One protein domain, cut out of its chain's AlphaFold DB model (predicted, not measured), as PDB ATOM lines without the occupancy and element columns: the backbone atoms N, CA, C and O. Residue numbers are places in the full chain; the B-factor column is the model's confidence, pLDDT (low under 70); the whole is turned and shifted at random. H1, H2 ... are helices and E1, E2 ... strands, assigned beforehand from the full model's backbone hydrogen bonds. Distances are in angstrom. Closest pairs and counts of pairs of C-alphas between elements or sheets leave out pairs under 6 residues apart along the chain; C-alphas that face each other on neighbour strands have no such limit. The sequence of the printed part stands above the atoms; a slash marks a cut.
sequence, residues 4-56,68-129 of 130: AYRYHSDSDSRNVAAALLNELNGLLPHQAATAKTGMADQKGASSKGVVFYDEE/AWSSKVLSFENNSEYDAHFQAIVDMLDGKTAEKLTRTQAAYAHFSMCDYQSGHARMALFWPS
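This is residues 4 to 56 and 68 to 129 of the 130 residues of an uncharacterized protein of Chondromyces crocatus (UniProt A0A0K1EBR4). Two three-stranded sheets, E1 E3 E2 and E4 E6 E5, come together along their edge strands E2 and E5 like two walls at an angle, and the long helix H3 sits in that angle, over both; H1 covers the other face of the first sheet, while the second sheet has no named helix over its other face. The short helices H2 and H4 lie towards one end of the domain. The printed part has 115 residues, with four named helices and six named strands in the order E1 H1 H2 E2 E3 E4 H3 H4 E5 E6, and both sheets are antiparallel. The class is mixed, helices and strands. The whole is compact, with a radius of gyration of the C-alphas of 13.9 A and spans of 38 by 31 by 22 A.

In one sheet the inner strand E6, residues 120 to 128, stands between the edge strands E4, residues 69 to 76, and E5, residues 110 to 116. N 72 and O 125 of E4 and E6 are 2.9 A apart, within hydrogen-bond range, as are N 112 and O 124 of E5 and E6, at 2.8 A; E5 and E6 form a hairpin. H3, residues 82 to 94, is on this sheet at a height of 10.0 A, over E6 and, only just, with 3 C-alphas, over E4; on the local plane it stands at 5 degrees to E6, along the strands. This makes two layers, a sheet with helices on one face. H4, residues 103 to 107, is on the same face as H3, over none of the strands, and its height of 4.1 A is only just above the sheet's level. H3 and H4 only just touch, with 3 pairs of C-alphas within 8 A, through residues 93 to 94 of H3 alone; the closest C-alphas, of Leu 93 and Ala 106, are 5.2 A apart. In the other sheet E3, residues 47 to 54, is the inner strand between E1, residues 4 to 10, and E2, residues 36 to 40. N 6 and O 51 of E1 and E3 are 2.9 A apart, and N 38 and O 50 of the hairpin E2 and E3 are 3.0 A apart, both within hydrogen-bond range. The closest C-alphas of E2 and E5, those of Lys 36 and Phe 111, are 6.0 A apart. H3 is also on this sheet, over E1 and E3, at a height of 9.4 A; its closest C-alpha pair with E3 is Phe 52 and Val 90, 7.0 A apart. H1, residues 13 to 26, is on the opposite face at 8.4 A, over E1 and E3 and along the strands, at 11 degrees to E3 on the local plane; the closest C-alphas of H1 and E3, those of Ser 13 and Ser 47, are 5.2 A apart. The sheet with H1 and H3 makes three layers, helices on both faces. H2, residues 29 to 33, only grazes this sheet with residues 30 to 33, and H4 only grazes it with residues 103 to 107. H1 and H2 are close but not clearly touching, with C-alphas 24 and 32 at 5.6 A; H1 and H3 are apart. E1, H1 H2, E2 and E4, H3 H4, E5 are split strand-helix-strand units, two strands that run the same way with another strand between them in the sheet, each with a right-handed crossover. In H1, H2, H3 and H4 every O i to N i+4 pair is within hydrogen-bond range.

E6, residues 120 to 128, is the longest strand, 27.0 A from first to last C-alpha, and ends at C-alpha 128 (5.476, 43.160, 45.894). E4, residues 69 to 76, measures 23.0 A, and E5, residues 110 to 116, 20.2 A. E1, residues 4 to 10, begins at C-alpha 4 (-5.434, 25.596, 50.806) and measures 20.2 A; E3, residues 47 to 54, measures 24.3 A, and E2, residues 36 to 40, 13.9 A. H1, residues 13 to 26, spans 20.1 A, and H3, residues 82 to 94, spans 18.1 A from C-alpha 82 (4.789, 19.588, 38.683). H2, residues 29 to 33, and H4, residues 103 to 107, are short.

The two C-alphas farthest apart, those of Gly 44 and Ala 68, are 39.5 A apart. Residues 57 to 67 are cut out, and C-alphas 56 and 68 stand 26.9 A apart across the cut, which falls in the link from E3 to E4. Of the links that are printed whole, E2 to E3 and H3 to H4 are short and the others tight. The mean pLDDT of the printed part is 88.7; residues 43 to 44 and 117 to 119 are under 70.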
ATOM      1  N   ALA A   4      -4.908  26.785  51.442       90.38
ATOM      2  CA  ALA A   4      -5.434  25.596  50.806       90.38
ATOM      3  C   ALA A   4      -4.721  25.335  49.480       90.38
ATOM      4  O   ALA A   4      -4.481  26.247  48.688       90.38
ATOM      5  N   TYR A   5      -4.461  24.055  49.227       91.62
ATOM      6  CA  TYR A   5      -4.046  23.517  47.939       91.62
ATOM      7  C   TYR A   5      -5.151  22.594  47.418       91.62
ATOM      8  O   TYR A   5      -5.527  21.629  48.092       91.62
ATOM      9  N   ARG A   6      -5.705  22.906  46.246       94.00
ATOM     10  CA  ARG A   6      -6.637  22.034  45.518       94.00
ATOM     11  C   ARG A   6      -5.996  21.640  44.203       94.00
ATOM     12  O   ARG A   6      -5.543  22.510  43.465       94.00
ATOM     13  N   TYR A   7      -5.934  20.340  43.947       92.19
ATOM     14  CA  TYR A   7      -5.323  19.763  42.756       92.19
ATOM     15  C   TYR A   7      -6.375  19.013  41.946       92.19
ATOM     16  O   TYR A   7      -7.157  18.235  42.490       92.19
ATOM     17  N   HIS A   8      -6.348  19.216  40.634       93.00
ATOM     18  CA  HIS A   8      -7.233  18.578  39.673       93.00
ATOM     19  C   HIS A   8      -6.405  18.011  38.527       93.00
ATOM     20  O   HIS A   8      -5.448  18.632  38.064       93.00
ATOM     21  N   SER A   9      -6.790  16.834  38.046       91.62
ATOM     22  CA  SER A   9      -6.143  16.184  36.913       91.62
ATOM     23  C   SER A   9      -7.188  15.471  36.075       91.62
ATOM     24  O   SER A   9      -8.014  14.743  36.619       91.62
ATOM     25  N   ASP A  10      -7.130  15.659  34.763       92.12
ATOM     26  CA  ASP A  10      -7.997  14.977  33.800       92.12
ATOM     27  C   ASP A  10      -7.267  14.844  32.458       92.12
ATOM     28  O   ASP A  10      -6.442  15.681  32.094       92.12
ATOM     29  N   SER A  11      -7.573  13.795  31.703       89.06
ATOM     30  CA  SER A  11      -7.143  13.644  30.312       89.06
ATOM     31  C   SER A  11      -7.576  14.799  29.395       89.06
ATOM     32  O   SER A  11      -6.870  15.099  28.435       89.06
ATOM     33  N   ASP A  12      -8.700  15.461  29.686       89.12
ATOM     34  CA  ASP A  12      -9.212  16.612  28.943       89.12
ATOM     35  C   ASP A  12      -8.993  17.911  29.728       89.12
ATOM     36  O   ASP A  12      -9.535  18.117  30.818       89.12
ATOM     37  N   SER A  13      -8.233  18.836  29.140       89.25
ATOM     38  CA  SER A  13      -7.933  20.136  29.741       89.25
ATOM     39  C   SER A  13      -9.196  20.955  30.040       89.25
ATOM     40  O   SER A  13      -9.226  21.719  31.005       89.25
ATOM     41  N   ARG A  14     -10.288  20.753  29.294       92.75
ATOM     42  CA  ARG A  14     -11.571  21.431  29.540       92.75
ATOM     43  C   ARG A  14     -12.213  20.997  30.853       92.75
ATOM     44  O   ARG A  14     -12.801  21.833  31.536       92.75
ATOM     45  N   ASN A  15     -12.068  19.727  31.227       94.56
ATOM     46  CA  ASN A  15     -12.574  19.223  32.503       94.56
ATOM     47  C   ASN A  15     -11.774  19.805  33.671       94.56
ATOM     48  O   ASN A  15     -12.359  20.203  34.676       94.56
ATOM     49  N   VAL A  16     -10.453  19.937  33.510       93.94
ATOM     50  CA  VAL A  16      -9.603  20.625  34.492       93.94
ATOM     51  C   VAL A  16     -10.030  22.084  34.639       93.94
ATOM     52  O   VAL A  16     -10.283  22.526  35.755       93.94
ATOM     53  N   ALA A  17     -10.186  22.822  33.536       94.62
ATOM     54  CA  ALA A  17     -10.635  24.214  33.577       94.62
ATOM     55  C   ALA A  17     -12.006  24.367  34.265       94.62
ATOM     56  O   ALA A  17     -12.194  25.276  35.075       94.62
ATOM     57  N   ALA A  18     -12.947  23.457  33.993       97.19
ATOM     58  CA  ALA A  18     -14.247  23.432  34.657       97.19
ATOM     59  C   ALA A  18     -14.130  23.147  36.164       97.19
ATOM     60  O   ALA A  18     -14.816  23.783  36.960       97.19
ATOM     61  N   ALA A  19     -13.241  22.235  36.571       96.75
ATOM     62  CA  ALA A  19     -12.986  21.950  37.979       96.75
ATOM     63  C   ALA A  19     -12.399  23.168  38.712       96.75
ATOM     64  O   ALA A  19     -12.894  23.521  39.778       96.75
ATOM     65  N   LEU A  20     -11.430  23.868  38.106       96.38
ATOM     66  CA  LEU A  20     -10.871  25.106  38.665       96.38
ATOM     67  C   LEU A  20     -11.938  26.194  38.821       96.38
ATOM     68  O   LEU A  20     -11.995  26.865  39.849       96.38
ATOM     69  N   LEU A  21     -12.807  26.356  37.819       97.25
ATOM     70  CA  LEU A  21     -13.919  27.301  37.890       97.25
ATOM     71  C   LEU A  21     -14.904  26.936  39.011       97.25
ATOM     72  O   LEU A  21     -15.360  27.819  39.733       97.25
ATOM     73  N   ASN A  22     -15.222  25.651  39.171       97.75
ATOM     74  CA  ASN A  22     -16.106  25.183  40.234       97.75
ATOM     75  C   ASN A  22     -15.512  25.430  41.623       97.75
ATOM     76  O   ASN A  22     -16.238  25.901  42.495       97.75
ATOM     77  N   GLU A  23     -14.213  25.180  41.814       97.31
ATOM     78  CA  GLU A  23     -13.526  25.530  43.061       97.31
ATOM     79  C   GLU A  23     -13.640  27.028  43.340       97.31
ATOM     80  O   GLU A  23     -14.141  27.408  44.392       97.31
ATOM     81  N   LEU A  24     -13.275  27.888  42.380       96.44
ATOM     82  CA  LEU A  24     -13.346  29.344  42.549       96.44
ATOM     83  C   LEU A  24     -14.763  29.841  42.873       96.44
ATOM     84  O   LEU A  24     -14.917  30.725  43.713       96.44
ATOM     85  N   ASN A  25     -15.792  29.267  42.245       97.56
ATOM     86  CA  ASN A  25     -17.194  29.600  42.516       97.56
ATOM     87  C   ASN A  25     -17.673  29.127  43.899       97.56
ATOM     88  O   ASN A  25     -18.658  29.657  44.411       97.56
ATOM     89  N   GLY A  26     -17.010  28.131  44.493       96.38
ATOM     90  CA  GLY A  26     -17.281  27.658  45.851       96.38
ATOM     91  C   GLY A  26     -16.632  28.509  46.945       96.38
ATOM     92  O   GLY A  26     -16.979  28.359  48.117       96.38
ATOM     93  N   LEU A  27     -15.704  29.401  46.586       96.25
ATOM     94  CA  LEU A  27     -14.992  30.255  47.533       96.25
ATOM     95  C   LEU A  27     -15.788  31.513  47.896       96.25
ATOM     96  O   LEU A  27     -16.599  32.031  47.125       96.25
ATOM     97  N   LEU A  28     -15.487  32.075  49.068       95.38
ATOM     98  CA  LEU A  28     -15.946  33.418  49.411       95.38
ATOM     99  C   LEU A  28     -15.309  34.450  48.458       95.38
ATOM    100  O   LEU A  28     -14.167  34.261  48.030       95.38
ATOM    101  N   PRO A  29     -15.964  35.595  48.175       93.94
ATOM    102  CA  PRO A  29     -15.456  36.562  47.197       93.94
ATOM    103  C   PRO A  29     -14.010  37.020  47.439       93.94
ATOM    104  O   PRO A  29     -13.242  37.177  46.498       93.94
ATOM    105  N   HIS A  30     -13.610  37.207  48.699       91.75
ATOM    106  CA  HIS A  30     -12.249  37.617  49.062       91.75
ATOM    107  C   HIS A  30     -11.214  36.485  48.937       91.75
ATOM    108  O   HIS A  30     -10.059  36.752  48.600       91.75
ATOM    109  N   GLN A  31     -11.621  35.232  49.161       94.25
ATOM    110  CA  GLN A  31     -10.783  34.055  48.920       94.25
ATOM    111  C   GLN A  31     -10.565  33.881  47.413       94.25
ATOM    112  O   GLN A  31      -9.427  33.759  46.977       94.25
ATOM    113  N   ALA A  32     -11.631  33.980  46.610       94.06
ATOM    114  CA  ALA A  32     -11.551  33.915  45.150       94.06
ATOM    115  C   ALA A  32     -10.702  35.056  44.562       94.06
ATOM    116  O   ALA A  32      -9.850  34.818  43.712       94.06
ATOM    117  N   ALA A  33     -10.878  36.290  45.049       90.75
ATOM    118  CA  ALA A  33     -10.135  37.461  44.570       90.75
ATOM    119  C   ALA A  33      -8.622  37.384  44.830       90.75
ATOM    120  O   ALA A  33      -7.840  38.030  44.135       90.75
ATOM    121  N   THR A  34      -8.211  36.621  45.843       91.44
ATOM    122  CA  THR A  34      -6.803  36.408  46.194       91.44
ATOM    123  C   THR A  34      -6.331  35.000  45.840       91.44
ATOM    124  O   THR A  34      -5.200  34.641  46.169       91.44
ATOM    125  N   ALA A  35      -7.147  34.194  45.159       94.25
ATOM    126  CA  ALA A  35      -6.756  32.863  44.736       94.25
ATOM    127  C   ALA A  35      -5.712  32.932  43.612       94.25
ATOM    128  O   ALA A  35      -5.674  33.866  42.809       94.25
ATOM    129  N   LYS A  36      -4.845  31.925  43.554       93.19
ATOM    130  CA  LYS A  36      -3.875  31.721  42.478       93.19
ATOM    131  C   LYS A  36      -4.231  30.430  41.779       93.19
ATOM    132  O   LYS A  36      -4.416  29.409  42.435       93.19
ATOM    133  N   THR A  37      -4.294  30.473  40.459       93.12
ATOM    134  CA  THR A  37      -4.614  29.304  39.644       93.12
ATOM    135  C   THR A  37      -3.460  28.967  38.722       93.12
ATOM    136  O   THR A  37      -2.888  29.859  38.098       93.12
ATOM    137  N   GLY A  38      -3.152  27.684  38.599       88.38
ATOM    138  CA  GLY A  38      -2.219  27.153  37.611       88.38
ATOM    139  C   GLY A  38      -2.895  26.073  36.788       88.38
ATOM    140  O   GLY A  38      -3.652  25.285  37.342       88.38
ATOM    141  N   MET A  39      -2.628  26.012  35.487       87.38
ATOM    142  CA  MET A  39      -3.127  24.939  34.630       87.38
ATOM    143  C   MET A  39      -2.132  24.611  33.517       87.38
ATOM    144  O   MET A  39      -1.595  25.524  32.895       87.38
ATOM    145  N   ALA A  40      -1.886  23.321  33.290       83.81
ATOM    146  CA  ALA A  40      -1.025  22.798  32.230       83.81
ATOM    147  C   ALA A  40      -1.784  21.758  31.400       83.81
ATOM    148  O   ALA A  40      -2.397  20.843  31.961       83.81
ATOM    149  N   ASP A  41      -1.716  21.880  30.077       78.25
ATOM    150  CA  ASP A  41      -2.242  20.916  29.115       78.25
ATOM    151  C   ASP A  41      -1.134  19.954  28.660       78.25
ATOM    152  O   ASP A  41      -0.411  20.168  27.690       78.25
ATOM    153  N   GLN A  42      -0.973  18.841  29.376       72.50
ATOM    154  CA  GLN A  42       0.117  17.917  29.070       72.50
ATOM    155  C   GLN A  42      -0.189  17.080  27.822       72.50
ATOM    156  O   GLN A  42      -1.114  16.267  27.796       72.50
ATOM    157  N   LYS A  43       0.641  17.199  26.782       67.50
ATOM    158  CA  LYS A  43       0.541  16.341  25.593       67.50
ATOM    159  C   LYS A  43       0.945  14.902  25.931       67.50
ATOM    160  O   LYS A  43       2.094  14.643  26.270       67.50
ATOM    161  N   GLY A  44       0.017  13.956  25.777       66.62
ATOM    162  CA  GLY A  44       0.268  12.528  26.027       66.62
ATOM    163  C   GLY A  44       0.188  12.110  27.501       66.62
ATOM    164  O   GLY A  44       0.472  10.956  27.812       66.62
ATOM    165  N   ALA A  45      -0.220  13.017  28.391       76.62
ATOM    166  CA  ALA A  45      -0.512  12.749  29.798       76.62
ATOM    167  C   ALA A  45      -1.797  13.491  30.212       76.62
ATOM    168  O   ALA A  45      -2.475  14.083  29.376       76.62
ATOM    169  N   SER A  46      -2.174  13.421  31.491       83.94
ATOM    170  CA  SER A  46      -3.318  14.191  31.991       83.94
ATOM    171  C   SER A  46      -2.956  15.668  32.127       83.94
ATOM    172  O   SER A  46      -1.885  16.012  32.624       83.94
ATOM    173  N   SER A  47      -3.877  16.538  31.728       87.81
ATOM    174  CA  SER A  47      -3.836  17.950  32.089       87.81
ATOM    175  C   SER A  47      -3.920  18.094  33.605       87.81
ATOM    176  O   SER A  47      -4.599  17.310  34.271       87.81
ATOM    177  N   LYS A  48      -3.248  19.106  34.147       88.06
ATOM    178  CA  LYS A  48      -3.176  19.372  35.586       88.06
ATOM    179  C   LYS A  48      -3.649  20.783  35.878       88.06
ATOM    180  O   LYS A  48      -3.383  21.696  35.101       88.06
ATOM    181  N   GLY A  49      -4.320  20.966  37.002       90.06
ATOM    182  CA  GLY A  49      -4.812  22.255  37.458       90.06
ATOM    183  C   GLY A  49      -4.701  22.381  38.964       90.06
ATOM    184  O   GLY A  49      -4.865  21.401  39.689       90.06
ATOM    185  N   VAL A  50      -4.433  23.592  39.436       92.38
ATOM    186  CA  VAL A  50      -4.305  23.894  40.857       92.38
ATOM    187  C   VAL A  50      -5.005  25.194  41.214       92.38
ATOM    188  O   VAL A  50      -4.979  26.149  40.433       92.38
ATOM    189  N   VAL A  51      -5.587  25.238  42.411       94.94
ATOM    190  CA  VAL A  51      -6.070  26.463  43.058       94.94
ATOM    191  C   VAL A  51      -5.399  26.589  44.422       94.94
ATOM    192  O   VAL A  51      -5.432  25.659  45.231       94.94
ATOM    193  N   PHE A  52      -4.805  27.751  44.673       93.38
ATOM    194  CA  PHE A  52      -4.213  28.130  45.950       93.38
ATOM    195  C   PHE A  52      -4.981  29.312  46.532       93.38
ATOM    196  O   PHE A  52      -5.125  30.324  45.847       93.38
ATOM    197  N   TYR A  53      -5.442  29.234  47.778       93.62
ATOM    198  CA  TYR A  53      -6.139  30.354  48.418       93.62
ATOM    199  C   TYR A  53      -5.935  30.366  49.938       93.62
ATOM    200  O   TYR A  53      -5.721  29.323  50.545       93.62
ATOM    201  N   ASP A  54      -5.991  31.551  50.547       92.44
ATOM    202  CA  ASP A  54      -5.907  31.741  52.003       92.44
ATOM    203  C   ASP A  54      -7.266  31.404  52.644       92.44
ATOM    204  O   ASP A  54      -8.232  32.149  52.468       92.44
ATOM    205  N   GLU A  55      -7.360  30.287  53.375       90.75
ATOM    206  CA  GLU A  55      -8.613  29.835  54.006       90.75
ATOM    207  C   GLU A  55      -9.089  30.807  55.092       90.75
ATOM    208  O   GLU A  55     -10.291  30.967  55.305       90.75
ATOM    209  N   GLU A  56      -8.157  31.504  55.740       89.44
ATOM    210  CA  GLU A  56      -8.420  32.410  56.859       89.44
ATOM    211  C   GLU A  56      -8.662  33.854  56.404       89.44
ATOM    212  O   GLU A  56      -8.804  34.765  57.232       89.44
ATOM    213  N   ALA A  68       8.721  48.080  43.666       89.38
ATOM    214  CA  ALA A  68       9.399  46.982  42.995       89.38
ATOM    215  C   ALA A  68       8.664  45.660  43.240       89.38
ATOM    216  O   ALA A  68       8.041  45.462  44.287       89.38
ATOM    217  N   TRP A  69       8.781  44.760  42.270       92.88
ATOM    218  CA  TRP A  69       8.315  43.386  42.369       92.88
ATOM    219  C   TRP A  69       9.513  42.450  42.487       92.88
ATOM    220  O   TRP A  69      10.525  42.619  41.807       92.88
ATOM    221  N   SER A  70       9.370  41.450  43.343       94.38
ATOM    222  CA  SER A  70      10.270  40.315  43.471       94.38
ATOM    223  C   SER A  70       9.699  39.127  42.705       94.38
ATOM    224  O   SER A  70       8.493  39.059  42.459       94.38
ATOM    225  N   SER A  71      10.559  38.177  42.344       94.81
ATOM    226  CA  SER A  71      10.135  36.964  41.648       94.81
ATOM    227  C   SER A  71      10.891  35.726  42.108       94.81
ATOM    228  O   SER A  71      12.093  35.794  42.370       94.81
ATOM    229  N   LYS A  72      10.214  34.582  42.076       94.50
ATOM    230  CA  LYS A  72      10.805  33.245  42.143       94.50
ATOM    231  C   LYS A  72      10.434  32.508  40.870       94.50
ATOM    232  O   LYS A  72       9.259  32.464  40.521       94.50
ATOM    233  N   VAL A  73      11.426  31.927  40.204       93.38
ATOM    234  CA  VAL A  73      11.220  31.112  39.006       93.38
ATOM    235  C   VAL A  73      11.689  29.695  39.301       93.38
ATOM    236  O   VAL A  73      12.810  29.495  39.766       93.38
ATOM    237  N   LEU A  74      10.824  28.725  39.034       91.94
ATOM    238  CA  LEU A  74      11.103  27.297  39.094       91.94
ATOM    239  C   LEU A  74      11.024  26.772  37.661       91.94
ATOM    240  O   LEU A  74      10.010  26.961  36.994       91.94
ATOM    241  N   SER A  75      12.112  26.187  37.167       89.94
ATOM    242  CA  SER A  75      12.175  25.562  35.843       89.94
ATOM    243  C   SER A  75      12.455  24.082  36.020       89.94
ATOM    244  O   SER A  75      13.313  23.730  36.829       89.94
ATOM    245  N   PHE A  76      11.747  23.250  35.273       86.50
ATOM    246  CA  PHE A  76      11.890  21.804  35.333       86.50
ATOM    247  C   PHE A  76      11.630  21.185  33.967       86.50
ATOM    248  O   PHE A  76      10.994  21.787  33.101       86.50
ATOM    249  N   GLU A  77      12.194  19.999  33.779       83.19
ATOM    250  CA  GLU A  77      12.398  19.381  32.465       83.19
ATOM    251  C   GLU A  77      11.451  18.195  32.235       83.19
ATOM    252  O   GLU A  77      11.444  17.607  31.155       83.19
ATOM    253  N   ASN A  78      10.679  17.797  33.254       78.12
ATOM    254  CA  ASN A  78       9.728  16.702  33.138       78.12
ATOM    255  C   ASN A  78       8.414  16.939  33.900       78.12
ATOM    256  O   ASN A  78       8.330  17.619  34.923       78.12
ATOM    257  N   ASN A  79       7.375  16.246  33.437       76.69
ATOM    258  CA  ASN A  79       6.019  16.375  33.966       76.69
ATOM    259  C   ASN A  79       5.804  15.765  35.366       76.69
ATOM    260  O   ASN A  79       4.746  15.972  35.974       76.69
ATOM    261  N   SER A  80       6.769  14.996  35.876       80.69
ATOM    262  CA  SER A  80       6.672  14.387  37.205       80.69
ATOM    263  C   SER A  80       6.964  15.387  38.327       80.69
ATOM    264  O   SER A  80       6.507  15.196  39.449       80.69
ATOM    265  N   GLU A  81       7.637  16.496  38.011       85.44
ATOM    266  CA  GLU A  81       8.049  17.511  38.986       85.44
ATOM    267  C   GLU A  81       6.969  18.567  39.281       85.44
ATOM    268  O   GLU A  81       7.097  19.319  40.247       85.44
ATOM    269  N   TYR A  82       5.874  18.607  38.507       84.75
ATOM    270  CA  TYR A  82       4.789  19.588  38.683       84.75
ATOM    271  C   TYR A  82       4.283  19.668  40.120       84.75
ATOM    272  O   TYR A  82       4.190  20.755  40.679       84.75
ATOM    273  N   ASP A  83       3.962  18.522  40.714       82.94
ATOM    274  CA  ASP A  83       3.311  18.467  42.020       82.94
ATOM    275  C   ASP A  83       4.260  18.991  43.110       82.94
ATOM    276  O   ASP A  83       3.850  19.752  43.985       82.94
ATOM    277  N   ALA A  84       5.554  18.666  43.003       88.19
ATOM    278  CA  ALA A  84       6.588  19.171  43.900       88.19
ATOM    279  C   ALA A  84       6.782  20.690  43.753       88.19
ATOM    280  O   ALA A  84       6.906  21.396  44.753       88.19
ATOM    281  N   HIS A  85       6.767  21.214  42.525       89.94
ATOM    282  CA  HIS A  85       6.900  22.652  42.292       89.94
ATOM    283  C   HIS A  85       5.657  23.440  42.700       89.94
ATOM    284  O   HIS A  85       5.797  24.505  43.300       89.94
ATOM    285  N   PHE A  86       4.452  22.914  42.473       88.50
ATOM    286  CA  PHE A  86       3.231  23.507  43.012       88.50
ATOM    287  C   PHE A  86       3.263  23.534  44.538       88.50
ATOM    288  O   PHE A  86       2.994  24.580  45.127       88.50
ATOM    289  N   GLN A  87       3.669  22.437  45.183       87.12
ATOM    290  CA  GLN A  87       3.805  22.401  46.637       87.12
ATOM    291  C   GLN A  87       4.842  23.414  47.141       87.12
ATOM    292  O   GLN A  87       4.580  24.109  48.117       87.12
ATOM    293  N   ALA A  88       5.975  23.579  46.453       89.88
ATOM    294  CA  ALA A  88       6.971  24.589  46.815       89.88
ATOM    295  C   ALA A  88       6.396  26.020  46.777       89.88
ATOM    296  O   ALA A  88       6.697  26.832  47.654       89.88
ATOM    297  N   ILE A  89       5.538  26.324  45.798       90.81
ATOM    298  CA  ILE A  89       4.825  27.607  45.711       90.81
ATOM    299  C   ILE A  89       3.835  27.758  46.875       90.81
ATOM    300  O   ILE A  89       3.804  28.815  47.505       90.81
ATOM    301  N   VAL A  90       3.080  26.705  47.212       88.88
ATOM    302  CA  VAL A  90       2.187  26.697  48.387       88.88
ATOM    303  C   VAL A  90       2.969  26.960  49.661       88.88
ATOM    304  O   VAL A  90       2.581  27.821  50.438       88.88
ATOM    305  N   ASP A  91       4.089  26.278  49.870       90.69
ATOM    306  CA  ASP A  91       4.882  26.419  51.088       90.69
ATOM    307  C   ASP A  91       5.461  27.837  51.234       90.69
ATOM    308  O   ASP A  91       5.564  28.354  52.353       90.69
ATOM    309  N   MET A  92       5.797  28.504  50.122       91.38
ATOM    310  CA  MET A  92       6.178  29.924  50.121       91.38
ATOM    311  C   MET A  92       5.012  30.841  50.514       91.38
ATOM    312  O   MET A  92       5.206  31.749  51.327       91.38
ATOM    313  N   LEU A  93       3.816  30.603  49.961       90.00
ATOM    314  CA  LEU A  93       2.597  31.361  50.271       90.00
ATOM    315  C   LEU A  93       2.155  31.156  51.728       90.00
ATOM    316  O   LEU A  93       1.764  32.106  52.405       90.00
ATOM    317  N   ASP A  94       2.280  29.926  52.225       87.44
ATOM    318  CA  ASP A  94       1.858  29.513  53.562       87.44
ATOM    319  C   ASP A  94       2.829  29.936  54.674       87.44
ATOM    320  O   ASP A  94       2.504  29.969  55.869       87.44
ATOM    321  N   GLY A  95       4.029  30.326  54.254       85.12
ATOM    322  CA  GLY A  95       5.100  30.821  55.094       85.12
ATOM    323  C   GLY A  95       5.925  29.731  55.778       85.12
ATOM    324  O   GLY A  95       6.513  29.981  56.832       85.12
ATOM    325  N   LYS A  96       5.969  28.537  55.176       86.44
ATOM    326  CA  LYS A  96       6.690  27.348  55.657       86.44
ATOM    327  C   LYS A  96       8.169  27.321  55.258       86.44
ATOM    328  O   LYS A  96       8.931  26.542  55.821       86.44
ATOM    329  N   THR A  97       8.592  28.159  54.311       86.62
ATOM    330  CA  THR A  97       9.974  28.191  53.803       86.62
ATOM    331  C   THR A  97      10.776  29.385  54.334       86.62
ATOM    332  O   THR A  97      10.231  30.334  54.902       86.62
ATOM    333  N   ALA A  98      12.099  29.366  54.131       80.94
ATOM    334  CA  ALA A  98      12.965  30.517  54.415       80.94
ATOM    335  C   ALA A  98      12.654  31.730  53.513       80.94
ATOM    336  O   ALA A  98      12.822  32.869  53.935       80.94
ATOM    337  N   GLU A  99      12.145  31.483  52.301       85.12
ATOM    338  CA  GLU A  99      11.695  32.494  51.331       85.12
ATOM    339  C   GLU A  99      10.199  32.833  51.497       85.12
ATOM    340  O   GLU A  99       9.530  33.226  50.541       85.12
ATOM    341  N   LYS A 100       9.651  32.641  52.704       90.25
ATOM    342  CA  LYS A 100       8.239  32.885  53.006       90.25
ATOM    343  C   LYS A 100       7.781  34.287  52.626       90.25
ATOM    344  O   LYS A 100       8.461  35.277  52.901       90.25
ATOM    345  N   LEU A 101       6.567  34.364  52.099       91.44
ATOM    346  CA  LEU A 101       5.886  35.629  51.877       91.44
ATOM    347  C   LEU A 101       5.142  36.065  53.143       91.44
ATOM    348  O   LEU A 101       4.636  35.247  53.914       91.44
ATOM    349  N   THR A 102       5.060  37.375  53.370       90.38
ATOM    350  CA  THR A 102       4.092  37.921  54.332       90.38
ATOM    351  C   THR A 102       2.668  37.696  53.821       90.38
ATOM    352  O   THR A 102       2.462  37.498  52.626       90.38
ATOM    353  N   ARG A 103       1.657  37.795  54.692       87.88
ATOM    354  CA  ARG A 103       0.254  37.637  54.276       87.88
ATOM    355  C   ARG A 103      -0.146  38.594  53.152       87.88
ATOM    356  O   ARG A 103      -0.791  38.171  52.203       87.88
ATOM    357  N   THR A 104       0.273  39.860  53.225       89.00
ATOM    358  CA  THR A 104       0.001  40.853  52.173       89.00
ATOM    359  C   THR A 104       0.699  40.488  50.868       89.00
ATOM    360  O   THR A 104       0.064  40.480  49.819       89.00
ATOM    361  N   GLN A 105       1.979  40.113  50.924       91.19
ATOM    362  CA  GLN A 105       2.706  39.665  49.734       91.19
ATOM    363  C   GLN A 105       2.060  38.432  49.113       91.19
ATOM    364  O   GLN A 105       1.858  38.401  47.907       91.19
ATOM    365  N   ALA A 106       1.695  37.446  49.932       91.56
ATOM    366  CA  ALA A 106       1.038  36.234  49.485       91.56
ATOM    367  C   ALA A 106      -0.335  36.540  48.881       91.56
ATOM    368  O   ALA A 106      -0.637  36.013  47.820       91.56
ATOM    369  N   ALA A 107      -1.141  37.422  49.485       90.56
ATOM    370  CA  ALA A 107      -2.458  37.819  48.981       90.56
ATOM    371  C   ALA A 107      -2.385  38.473  47.592       90.56
ATOM    372  O   ALA A 107      -3.177  38.116  46.720       90.56
ATOM    373  N   TYR A 108      -1.391  39.334  47.357       91.38
ATOM    374  CA  TYR A 108      -1.197  40.056  46.091       91.38
ATOM    375  C   TYR A 108      -0.165  39.434  45.149       91.38
ATOM    376  O   TYR A 108       0.170  40.024  44.122       91.38
ATOM    377  N   ALA A 109       0.340  38.246  45.475       92.81
ATOM    378  CA  ALA A 109       1.238  37.536  44.586       92.81
ATOM    379  C   ALA A 109       0.514  37.149  43.290       92.81
ATOM    380  O   ALA A 109      -0.649  36.744  43.301       92.81
ATOM    381  N   HIS A 110       1.227  37.228  42.177       92.25
ATOM    382  CA  HIS A 110       0.771  36.737  40.891       92.25
ATOM    383  C   HIS A 110       1.516  35.451  40.557       92.25
ATOM    384  O   HIS A 110       2.749  35.430  40.514       92.25
ATOM    385  N   PHE A 111       0.766  34.378  40.330       93.69
ATOM    386  CA  PHE A 111       1.311  33.110  39.873       93.69
ATOM    387  C   PHE A 111       1.125  32.996  38.364       93.69
ATOM    388  O   PHE A 111       0.028  33.206  37.853       93.69
ATOM    389  N   SER A 112       2.200  32.661  37.662       90.50
ATOM    390  CA  SER A 112       2.200  32.400  36.231       90.50
ATOM    391  C   SER A 112       2.884  31.071  35.970       90.50
ATOM    392  O   SER A 112       3.872  30.724  36.619       90.50
ATOM    393  N   MET A 113       2.359  30.322  35.013       88.06
ATOM    394  CA  MET A 113       2.939  29.064  34.586       88.06
ATOM    395  C   MET A 113       2.882  28.981  33.070       88.06
ATOM    396  O   MET A 113       1.865  29.315  32.464       88.06
ATOM    397  N   CYS A 114       3.969  28.517  32.471       83.50
ATOM    398  CA  CYS A 114       3.991  28.113  31.080       83.50
ATOM    399  C   CYS A 114       4.586  26.714  30.961       83.50
ATOM    400  O   CYS A 114       5.597  26.403  31.592       83.50
ATOM    401  N   ASP A 115       3.940  25.890  30.147       79.50
ATOM    402  CA  ASP A 115       4.420  24.570  29.752       79.50
ATOM    403  C   ASP A 115       4.773  24.597  28.264       79.50
ATOM    404  O   ASP A 115       4.152  25.313  27.472       79.50
ATOM    405  N   TYR A 116       5.794  23.841  27.882       72.00
ATOM    406  CA  TYR A 116       6.224  23.665  26.505       72.00
ATOM    407  C   TYR A 116       6.152  22.189  26.113       72.00
ATOM    408  O   TYR A 116       6.286  21.292  26.940       72.00
ATOM    409  N   GLN A 117       5.995  21.932  24.812       62.50
ATOM    410  CA  GLN A 117       5.558  20.659  24.225       62.50
ATOM    411  C   GLN A 117       6.503  19.441  24.391       62.50
ATOM    412  O   GLN A 117       6.327  18.436  23.703       62.50
ATOM    413  N   SER A 118       7.453  19.489  25.325       64.25
ATOM    414  CA  SER A 118       8.369  18.399  25.690       64.25
ATOM    415  C   SER A 118       8.447  18.150  27.207       64.25
ATOM    416  O   SER A 118       9.311  17.401  27.646       64.25
ATOM    417  N   GLY A 119       7.566  18.772  28.000       65.06
ATOM    418  CA  GLY A 119       7.572  18.679  29.464       65.06
ATOM    419  C   GLY A 119       8.517  19.658  30.161       65.06
ATOM    420  O   GLY A 119       8.754  19.522  31.361       65.06
ATOM    421  N   HIS A 120       9.032  20.649  29.423       76.75
ATOM    422  CA  HIS A 120       9.711  21.790  30.027       76.75
ATOM    423  C   HIS A 120       8.667  22.790  30.483       76.75
ATOM    424  O   HIS A 120       7.995  23.405  29.650       76.75
ATOM    425  N   ALA A 121       8.600  23.022  31.782       84.81
ATOM    426  CA  ALA A 121       7.716  24.027  32.329       84.81
ATOM    427  C   ALA A 121       8.463  25.014  33.210       84.81
ATOM    428  O   ALA A 121       9.501  24.732  33.819       84.81
ATOM    429  N   ARG A 122       7.917  26.227  33.235       88.62
ATOM    430  CA  ARG A 122       8.348  27.297  34.118       88.62
ATOM    431  C   ARG A 122       7.165  27.759  34.935       88.62
ATOM    432  O   ARG A 122       6.146  28.178  34.395       88.62
ATOM    433  N   MET A 123       7.342  27.730  36.244       91.50
ATOM    434  CA  MET A 123       6.457  28.376  37.197       91.50
ATOM    435  C   MET A 123       7.143  29.634  37.713       91.50
ATOM    436  O   MET A 123       8.322  29.607  38.070       91.50
ATOM    437  N   ALA A 124       6.412  30.735  37.762       92.94
ATOM    438  CA  ALA A 124       6.889  31.996  38.289       92.94
ATOM    439  C   ALA A 124       5.889  32.550  39.303       92.94
ATOM    440  O   ALA A 124       4.696  32.667  39.026       92.94
ATOM    441  N   LEU A 125       6.392  32.913  40.479       94.88
ATOM    442  CA  LEU A 125       5.654  33.679  41.471       94.88
ATOM    443  C   LEU A 125       6.238  35.082  41.510       94.88
ATOM    444  O   LEU A 125       7.436  35.235  41.731       94.88
ATOM    445  N   PHE A 126       5.398  36.089  41.318       94.19
ATOM    446  CA  PHE A 126       5.754  37.499  41.425       94.19
ATOM    447  C   PHE A 126       5.042  38.096  42.631       94.19
ATOM    448  O   PHE A 126       3.863  37.826  42.831       94.19
ATOM    449  N   TRP A 127       5.717  38.914  43.432       93.31
ATOM    450  CA  TRP A 127       5.092  39.565  44.585       93.31
ATOM    451  C   TRP A 127       5.692  40.949  44.850       93.31
ATOM    452  O   TRP A 127       6.839  41.203  44.479       93.31
ATOM    453  N   PRO A 128       4.953  41.851  45.510       90.56
ATOM    454  CA  PRO A 128       5.476  43.160  45.894       90.56
ATOM    455  C   PRO A 128       6.649  43.043  46.882       90.56
ATOM    456  O   PRO A 128       6.569  42.356  47.903       90.56
ATOM    457  N   SER A 129       7.759  43.727  46.599       83.50
ATOM    458  CA  SER A 129       8.982  43.661  47.416       83.50
ATOM    459  C   SER A 129       8.898  44.454  48.730       83.50
ATOM    460  O   SER A 129       9.815  44.342  49.546       83.50
TER     461      SER A 129